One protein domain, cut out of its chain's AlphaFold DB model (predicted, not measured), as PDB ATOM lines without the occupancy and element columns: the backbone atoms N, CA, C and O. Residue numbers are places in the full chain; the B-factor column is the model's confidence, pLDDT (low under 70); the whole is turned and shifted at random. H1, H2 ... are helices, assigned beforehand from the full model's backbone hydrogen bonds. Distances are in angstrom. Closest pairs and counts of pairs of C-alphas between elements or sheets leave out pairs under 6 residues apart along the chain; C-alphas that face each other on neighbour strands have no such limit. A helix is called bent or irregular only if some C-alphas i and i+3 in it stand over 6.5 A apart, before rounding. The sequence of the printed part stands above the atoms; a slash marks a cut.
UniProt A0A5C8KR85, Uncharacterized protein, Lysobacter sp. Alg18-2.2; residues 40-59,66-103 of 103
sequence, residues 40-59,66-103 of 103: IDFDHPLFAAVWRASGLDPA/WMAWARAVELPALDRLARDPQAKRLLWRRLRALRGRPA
ATOM      1  N   ILE A  40      36.461  14.637  37.299       69.00
ATOM      2  CA  ILE A  40      37.558  14.212  36.429       69.00
ATOM      3  C   ILE A  40      36.921  13.622  35.179       69.00
ATOM      4  O   ILE A  40      36.241  12.605  35.260       69.00
ATOM      5  N   ASP A  41      37.172  14.242  34.030       76.06
ATOM      6  CA  ASP A  41      36.728  13.709  32.747       76.06
ATOM      7  C   ASP A  41      37.568  12.474  32.386       76.06
ATOM      8  O   ASP A  41      38.701  12.561  31.902       76.06
ATOM      9  N   PHE A  42      37.017  11.306  32.702       74.19
ATOM     10  CA  PHE A  42      37.654  10.017  32.469       74.19
ATOM     11  C   PHE A  42      37.681   9.608  30.992       74.19
ATOM     12  O   PHE A  42      38.527   8.794  30.616       74.19
ATOM     13  N   ASP A  43      36.774  10.150  30.180       77.19
ATOM     14  CA  ASP A  43      36.664   9.878  28.744       77.19
ATOM     15  C   ASP A  43      37.643  10.734  27.928       77.19
ATOM     16  O   ASP A  43      37.943  10.443  26.766       77.19
ATOM     17  N   HIS A  44      38.221  11.764  28.547       77.44
ATOM     18  CA  HIS A  44      39.190  12.627  27.898       77.44
ATOM     19  C   HIS A  44      40.469  11.858  27.483       77.44
ATOM     20  O   HIS A  44      41.131  11.225  28.311       77.44
ATOM     21  N   PRO A  45      40.952  11.986  26.231       78.12
ATOM     22  CA  PRO A  45      42.069  11.182  25.711       78.12
ATOM     23  C   PRO A  45      43.399  11.405  26.450       78.12
ATOM     24  O   PRO A  45      44.252  10.518  26.512       78.12
ATOM     25  N   LEU A  46      43.590  12.591  27.040       80.06
ATOM     26  CA  LEU A  46      44.766  12.880  27.870       80.06
ATOM     27  C   LEU A  46      44.735  12.185  29.233       80.06
ATOM     28  O   LEU A  46      45.803  11.991  29.810       80.06
ATOM     29  N   PHE A  47      43.566  11.785  29.737       81.88
ATOM     30  CA  PHE A  47      43.442  11.135  31.039       81.88
ATOM     31  C   PHE A  47      44.277   9.849  31.094       81.88
ATOM     32  O   PHE A  47      45.142   9.705  31.955       81.88
ATOM     33  N   ALA A  48      44.118   8.965  30.104       77.56
ATOM     34  CA  ALA A  48      44.880   7.718  30.012       77.56
ATOM     35  C   ALA A  48      46.400   7.952  29.906       77.56
ATOM     36  O   ALA A  48      47.196   7.181  30.449       77.56
ATOM     37  N   ALA A  49      46.816   9.027  29.229       78.94
ATOM     38  CA  ALA A  49      48.223   9.393  29.110       78.94
ATOM     39  C   ALA A  49      48.800   9.878  30.448       78.94
ATOM     40  O   ALA A  49      49.875   9.429  30.836       78.94
ATOM     41  N   VAL A  50      48.081  10.748  31.167       80.25
ATOM     42  CA  VAL A  50      48.468  11.241  32.501       80.25
ATOM     43  C   VAL A  50      48.476  10.100  33.522       80.25
ATOM     44  O   VAL A  50      49.403   9.995  34.326       80.25
ATOM     45  N   TRP A  51      47.496   9.203  33.451       78.50
ATOM     46  CA  TRP A  51      47.431   8.014  34.292       78.50
ATOM     47  C   TRP A  51      48.663   7.126  34.107       78.50
ATOM     48  O   TRP A  51      49.421   6.913  35.052       78.50
ATOM     49  N   ARG A  52      48.954   6.699  32.873       74.06
ATOM     50  CA  ARG A  52      50.159   5.901  32.579       74.06
ATOM     51  C   ARG A  52      51.446   6.613  32.983       74.06
ATOM     52  O   ARG A  52      52.397   5.986  33.443       74.06
ATOM     53  N   ALA A  53      51.489   7.930  32.815       75.38
ATOM     54  CA  ALA A  53      52.636   8.745  33.178       75.38
ATOM     55  C   ALA A  53      52.924   8.756  34.675       75.38
ATOM     56  O   ALA A  53      54.097   8.774  35.058       75.38
ATOM     57  N   SER A  54      51.869   8.711  35.493       73.38
ATOM     58  CA  SER A  54      51.971   8.605  36.948       73.38
ATOM     59  C   SER A  54      52.580   7.279  37.414       73.38
ATOM     60  O   SER A  54      53.022   7.188  38.552       73.38
ATOM     61  N   GLY A  55      52.695   6.288  36.522       70.50
ATOM     62  CA  GLY A  55      53.282   4.985  36.831       70.50
ATOM     63  C   GLY A  55      52.349   4.068  37.619       70.50
ATOM     64  O   GLY A  55      52.800   3.034  38.100       70.50
ATOM     65  N   LEU A  56      51.074   4.438  37.749       67.69
ATOM     66  CA  LEU A  56      50.051   3.616  38.377       67.69
ATOM     67  C   LEU A  56      49.545   2.551  37.395       67.69
ATOM     68  O   LEU A  56      49.406   2.804  36.193       67.69
ATOM     69  N   ASP A  57      49.309   1.348  37.913       61.59
ATOM     70  CA  ASP A  57      48.840   0.209  37.125       61.59
ATOM     71  C   ASP A  57      47.423   0.471  36.572       61.59
ATOM     72  O   ASP A  57      46.575   1.007  37.286       61.59
ATOM     73  N   PRO A  58      47.122   0.147  35.300       55.59
ATOM     74  CA  PRO A  58      45.809   0.379  34.696       55.59
ATOM     75  C   PRO A  58      44.669  -0.465  35.278       55.59
ATOM     76  O   PRO A  58      43.526  -0.245  34.867       55.59
ATOM     77  N   ALA A  59      44.924  -1.394  36.206       59.22
ATOM     78  CA  ALA A  59      43.882  -2.093  36.947       59.22
ATOM     79  C   ALA A  59      43.127  -1.106  37.846       59.22
ATOM     80  O   ALA A  59      43.453  -0.933  39.012       59.22
ATOM     81  N   TRP A  66      40.115   8.841  42.928       74.94
ATOM     82  CA  TRP A  66      40.540   9.632  41.771       74.94
ATOM     83  C   TRP A  66      40.747  11.107  42.112       74.94
ATOM     84  O   TRP A  66      41.668  11.736  41.590       74.94
ATOM     85  N   MET A  67      39.932  11.650  43.019       74.25
ATOM     86  CA  MET A  67      40.011  13.046  43.444       74.25
ATOM     87  C   MET A  67      41.226  13.293  44.334       74.25
ATOM     88  O   MET A  67      41.930  14.290  44.155       74.25
ATOM     89  N   ALA A  68      41.516  12.380  45.265       75.00
ATOM     90  CA  ALA A  68      42.733  12.449  46.067       75.00
ATOM     91  C   ALA A  68      43.990  12.333  45.193       75.00
ATOM     92  O   ALA A  68      44.928  13.113  45.372       75.00
ATOM     93  N   TRP A  69      43.992  11.432  44.207       78.12
ATOM     94  CA  TRP A  69      45.095  11.308  43.250       78.12
ATOM     95  C   TRP A  69      45.292  12.580  42.420       78.12
ATOM     96  O   TRP A  69      46.405  13.102  42.360       78.12
ATOM     97  N   ALA A  70      44.221  13.114  41.824       78.19
ATOM     98  CA  ALA A  70      44.287  14.323  41.007       78.19
ATOM     99  C   ALA A  70      44.834  15.513  41.807       78.19
ATOM    100  O   ALA A  70      45.653  16.275  41.298       78.19
ATOM    101  N   ARG A  71      44.454  15.638  43.084       75.44
ATOM    102  CA  ARG A  71      45.020  16.645  43.992       75.44
ATOM    103  C   ARG A  71      46.494  16.395  44.294       75.44
ATOM    104  O   ARG A  71      47.275  17.338  44.256       75.44
ATOM    105  N   ALA A  72      46.881  15.148  44.560       73.75
ATOM    106  CA  ALA A  72      48.265  14.790  44.872       73.75
ATOM    107  C   ALA A  72      49.230  15.086  43.713       73.75
ATOM    108  O   ALA A  72      50.364  15.494  43.949       73.75
ATOM    109  N   VAL A  73      48.781  14.917  42.464       74.31
ATOM    110  CA  VAL A  73      49.579  15.245  41.270       74.31
ATOM    111  C   VAL A  73      49.357  16.675  40.759       74.31
ATOM    112  O   VAL A  73      49.926  17.042  39.730       74.31
ATOM    113  N   GLU A  74      48.545  17.471  41.466       76.75
ATOM    114  CA  GLU A  74      48.108  18.813  41.067       76.75
ATOM    115  C   GLU A  74      47.602  18.842  39.615       76.75
ATOM    116  O   GLU A  74      48.060  19.644  38.795       76.75
ATOM    117  N   LEU A  75      46.705  17.913  39.273       80.75
ATOM    118  CA  LEU A  75      46.162  17.768  37.929       80.75
ATOM    119  C   LEU A  75      45.334  19.016  37.570       80.75
ATOM    120  O   LEU A  75      44.290  19.249  38.191       80.75
ATOM    121  N   PRO A  76      45.755  19.814  36.569       78.56
ATOM    122  CA  PRO A  76      44.900  20.858  36.023       78.56
ATOM    123  C   PRO A  76      43.726  20.231  35.263       78.56
ATOM    124  O   PRO A  76      43.795  19.079  34.829       78.56
ATOM    125  N   ALA A  77      42.674  21.018  35.030       81.50
ATOM    126  CA  ALA A  77      41.582  20.615  34.146       81.50
ATOM    127  C   ALA A  77      42.128  20.087  32.805       81.50
ATOM    128  O   ALA A  77      42.996  20.714  32.189       81.50
ATOM    129  N   LEU A  78      41.621  18.940  32.345       81.50
ATOM    130  CA  LEU A  78      42.161  18.259  31.162       81.50
ATOM    131  C   LEU A  78      42.025  19.100  29.884       81.50
ATOM    132  O   LEU A  78      42.925  19.080  29.046       81.50
ATOM    133  N   ASP A  79      40.980  19.924  29.795       79.06
ATOM    134  CA  ASP A  79      40.784  20.886  28.707       79.06
ATOM    135  C   ASP A  79      41.893  21.956  28.681       79.06
ATOM    136  O   ASP A  79      42.474  22.272  27.641       79.06
ATOM    137  N   ARG A  80      42.291  22.452  29.861       79.69
ATOM    138  CA  ARG A  80      43.435  23.362  29.994       79.69
ATOM    139  C   ARG A  80      44.740  22.654  29.657       79.69
ATOM    140  O   ARG A  80      45.571  23.223  28.960       79.69
ATOM    141  N   LEU A  81      44.912  21.409  30.098       82.56
ATOM    142  CA  LEU A  81      46.084  20.599  29.769       82.56
ATOM    143  C   LEU A  81      46.228  20.367  28.254       82.56
ATOM    144  O   LEU A  81      47.349  20.260  27.752       82.56
ATOM    145  N   ALA A  82      45.108  20.287  27.529       80.12
ATOM    146  CA  ALA A  82      45.084  20.151  26.078       80.12
ATOM    147  C   ALA A  82      45.473  21.449  25.355       80.12
ATOM    148  O   ALA A  82      46.190  21.396  24.355       80.12
ATOM    149  N   ARG A  83      45.030  22.605  25.864       82.25
ATOM    150  CA  ARG A  83      45.253  23.920  25.238       82.25
ATOM    151  C   ARG A  83      46.574  24.580  25.639       82.25
ATOM    152  O   ARG A  83      47.117  25.360  24.861       82.25
ATOM    153  N   ASP A  84      47.098  24.275  26.825       83.12
ATOM    154  CA  ASP A  84      48.258  24.948  27.410       83.12
ATOM    155  C   ASP A  84      49.516  24.043  27.421       83.12
ATOM    156  O   ASP A  84      49.640  23.111  28.231       83.12
ATOM    157  N   PRO A  85      50.509  24.316  26.550       80.62
ATOM    158  CA  PRO A  85      51.736  23.528  26.490       80.62
ATOM    159  C   PRO A  85      52.650  23.718  27.712       80.62
ATOM    160  O   PRO A  85      53.459  22.829  28.001       80.62
ATOM    161  N   GLN A  86      52.557  24.836  28.439       80.69
ATOM    162  CA  GLN A  86      53.315  25.048  29.674       80.69
ATOM    163  C   GLN A  86      52.729  24.223  30.821       80.69
ATOM    164  O   GLN A  86      53.487  23.518  31.492       80.69
ATOM    165  N   ALA A  87      51.402  24.217  30.983       80.75
ATOM    166  CA  ALA A  87      50.701  23.382  31.959       80.75
ATOM    167  C   ALA A  87      51.029  21.899  31.744       80.75
ATOM    168  O   ALA A  87      51.361  21.178  32.690       80.75
ATOM    169  N   LYS A  88      51.060  21.462  30.477       82.62
ATOM    170  CA  LYS A  88      51.503  20.117  30.100       82.62
ATOM    171  C   LYS A  88      52.925  19.842  30.583       82.62
ATOM    172  O   LYS A  88      53.141  18.878  31.316       82.62
ATOM    173  N   ARG A  89      53.904  20.676  30.221       82.38
ATOM    174  CA  ARG A  89      55.310  20.487  30.637       82.38
ATOM    175  C   ARG A  89      55.475  20.450  32.157       82.38
ATOM    176  O   ARG A  89      56.255  19.634  32.646       82.38
ATOM    177  N   LEU A  90      54.758  21.302  32.889       83.75
ATOM    178  CA  LEU A  90      54.809  21.345  34.349       83.75
ATOM    179  C   LEU A  90      54.280  20.042  34.963       83.75
ATOM    180  O   LEU A  90      54.972  19.440  35.785       83.75
ATOM    181  N   LEU A  91      53.125  19.553  34.496       84.50
ATOM    182  CA  LEU A  91      52.559  18.274  34.928       84.50
ATOM    183  C   LEU A  91      53.527  17.111  34.659       84.50
ATOM    184  O   LEU A  91      53.826  16.332  35.559       84.50
ATOM    185  N   TRP A  92      54.098  17.018  33.454       83.50
ATOM    186  CA  TRP A  92      55.057  15.953  33.121       83.50
ATOM    187  C   TRP A  92      56.336  16.008  33.960       83.50
ATOM    188  O   TRP A  92      56.871  14.961  34.328       83.50
ATOM    189  N   ARG A  93      56.833  17.208  34.289       84.19
ATOM    190  CA  ARG A  93      57.968  17.368  35.210       84.19
ATOM    191  C   ARG A  93      57.624  16.875  36.613       84.19
ATOM    192  O   ARG A  93      58.438  16.168  37.196       84.19
ATOM    193  N   ARG A  94      56.434  17.207  37.124       80.19
ATOM    194  CA  ARG A  94      55.943  16.747  38.435       80.19
ATOM    195  C   ARG A  94      55.819  15.226  38.481       80.19
ATOM    196  O   ARG A  94      56.426  14.597  39.338       80.19
ATOM    197  N   LEU A  95      55.138  14.625  37.505       81.50
ATOM    198  CA  LEU A  95      54.980  13.167  37.412       81.50
ATOM    199  C   LEU A  95      56.329  12.441  37.324       81.50
ATOM    200  O   LEU A  95      56.527  11.399  37.946       81.50
ATOM    201  N   ARG A  96      57.297  13.008  36.593       77.31
ATOM    202  CA  ARG A  96      58.656  12.456  36.537       77.31
ATOM    203  C   ARG A  96      59.395  12.591  37.869       77.31
ATOM    204  O   ARG A  96      60.099  11.661  38.241       77.31
ATOM    205  N   ALA A  97      59.242  13.708  38.578       75.00
ATOM    206  CA  ALA A  97      59.842  13.901  39.898       75.00
ATOM    207  C   ALA A  97      59.275  12.918  40.936       75.00
ATOM    208  O   ALA A  97      60.031  12.403  41.753       75.00
ATOM    209  N   LEU A  98      57.978  12.603  40.848       68.56
ATOM    210  CA  LEU A  98      57.331  11.579  41.673       68.56
ATOM    211  C   LEU A  98      57.898  10.175  41.417       68.56
ATOM    212  O   LEU A  98      58.099   9.416  42.353       68.56
ATOM    213  N   ARG A  99      58.212   9.845  40.159       66.38
ATOM    214  CA  ARG A  99      58.801   8.546  39.781       66.38
ATOM    215  C   ARG A  99      60.312   8.440  39.993       66.38
ATOM    216  O   ARG A  99      60.835   7.337  40.068       66.38
ATOM    217  N   GLY A 100      61.018   9.566  39.973       57.69
ATOM    218  CA  GLY A 100      62.481   9.625  39.969       57.69
ATOM    219  C   GLY A 100      63.120   9.768  41.347       57.69
ATOM    220  O   GLY A 100      64.338   9.906  41.417       57.69
ATOM    221  N   ARG A 101      62.336   9.782  42.430       43.41
ATOM    222  CA  ARG A 101      62.878   9.797  43.788       43.41
ATOM    223  C   ARG A 101      63.245   8.355  44.174       43.41
ATOM    224  O   ARG A 101      62.334   7.537  44.268       43.41
ATOM    225  N   PRO A 102      64.537   8.013  44.336       35.22
ATOM    226  CA  PRO A 102      64.902   6.730  44.921       35.22
ATOM    227  C   PRO A 102      64.400   6.705  46.371       35.22
ATOM    228  O   PRO A 102      64.561   7.700  47.085       35.22
ATOM    229  N   ALA A 103      63.747   5.602  46.742       40.78
ATOM    230  CA  ALA A 103      63.457   5.251  48.129       40.78
ATOM    231  C   ALA A 103      64.752   5.141  48.951       40.78
ATOM    232  O   ALA A 103      65.791   4.762  48.356       40.78
TER     233      ALA A 103
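What this domain is: This is residues 40 to 59 and 66 to 103 of the 103 residues of an uncharacterized protein of Lysobacter sp. Alg18-2.2 (UniProt A0A5C8KR85). The two longer helices, H1 and H4, run the same way as the legs of a narrow V, which closes toward the end of H1 and the later part of H4. The short helix H3 sits at the wide end of this V, where H4 begins, and the short helix H2 lies off to one side, apart from the other three helices. The printed part has 58 residues with four named helices, in the order H1, H2, H3, H4 along the chain, and no named strand; the class is all helix, with 38 of the 58 residues in the helices. The whole is compact, with a radius of gyration of the C-alphas of 11.2 A, and the C-alphas span 34 by 28 by 17 A along their three main axes.

Where its parts are: The printed part begins at Ile 40, with its C-alpha at (37.558, 14.212, 36.429), and residues 40 to 44 come before the first helix. H1 is residues 45 to 54, Pro 45 to Ser 54, and begins with C-alpha 45 at (42.069, 11.182, 25.711); it measures 15.2 A from first to last C-alpha. H1 is neither bent nor irregular, but only just: C-alphas 45 and 48 are 6.2 A apart. Residues 55 to 59 follow it up to the cut. After the cut comes H2, residues 66 to 72, Trp 66 to Ala 72, with C-alpha 66 at (40.540, 9.632, 41.771) and 9.8 A from first to last C-alpha. Residues 73 to 77 lead to H3, residues 78 to 83, Leu 78 to Arg 83, which measures 8.8 A. After Asp 84 comes H4, residues 85 to 99, Pro 85 to Arg 99, the longest helix with 15 residues and 21.2 A. It ends with C-alpha 99 at (58.801, 8.546, 39.781), and residues 100 to 103 follow it.

How they stand to each other: H1 and H4 touch, with 7 pairs of C-alphas within 8 A. Their closest C-alphas are those of Ser 54 and Leu 95, 5.5 A apart. They run the same way at a shallow tilt of 32 degrees, with their centres 11.7 A apart. H1 and H3 only just touch, with 3 pairs of C-alphas within 8 A. The closest C-alphas of these two are those of Leu 46 and Leu 78, 6.8 A apart, and their lines are about perpendicular, at 75 degrees. H3 and H4 touch only at the corner by their link, H4 with residues 87 to 88 alone. The closest C-alphas of H3 and H4 are those of Leu 81 and Lys 88, 5.5 A apart, and the two helices run opposite ways at a steep tilt of 51 degrees. H2 touches no helix: it is apart from H1, from H3 and from H4. In H2, H3 and H4 every O i to N i+4 pair of the backbone is within hydrogen-bond range, and in H1 5 of 6 are.

The domain as a whole: The two C-alphas farthest apart are those of Arg 83 and Ala 103, 34.7 A; the first and last printed C-alphas, of Ile 40 and Ala 103, are 29.8 A apart. Ala 103 is the chain's last residue. Residues 60 to 65 are cut out and not printed, and C-alphas 59 and 66 are 13.1 A apart across the cut. The link from H1 to H2 is the one across the cut; the links from H2 to H3 and from H3 to H4 are tight, with 5 residues and 1 residue. The mean pLDDT of the printed part is 74.6. The model's confidence is low, under 70, in 11 residues: residue 40, residues 56 to 59 before the cut, and residues 98 to 103, of which 98 and 99 belong to H4.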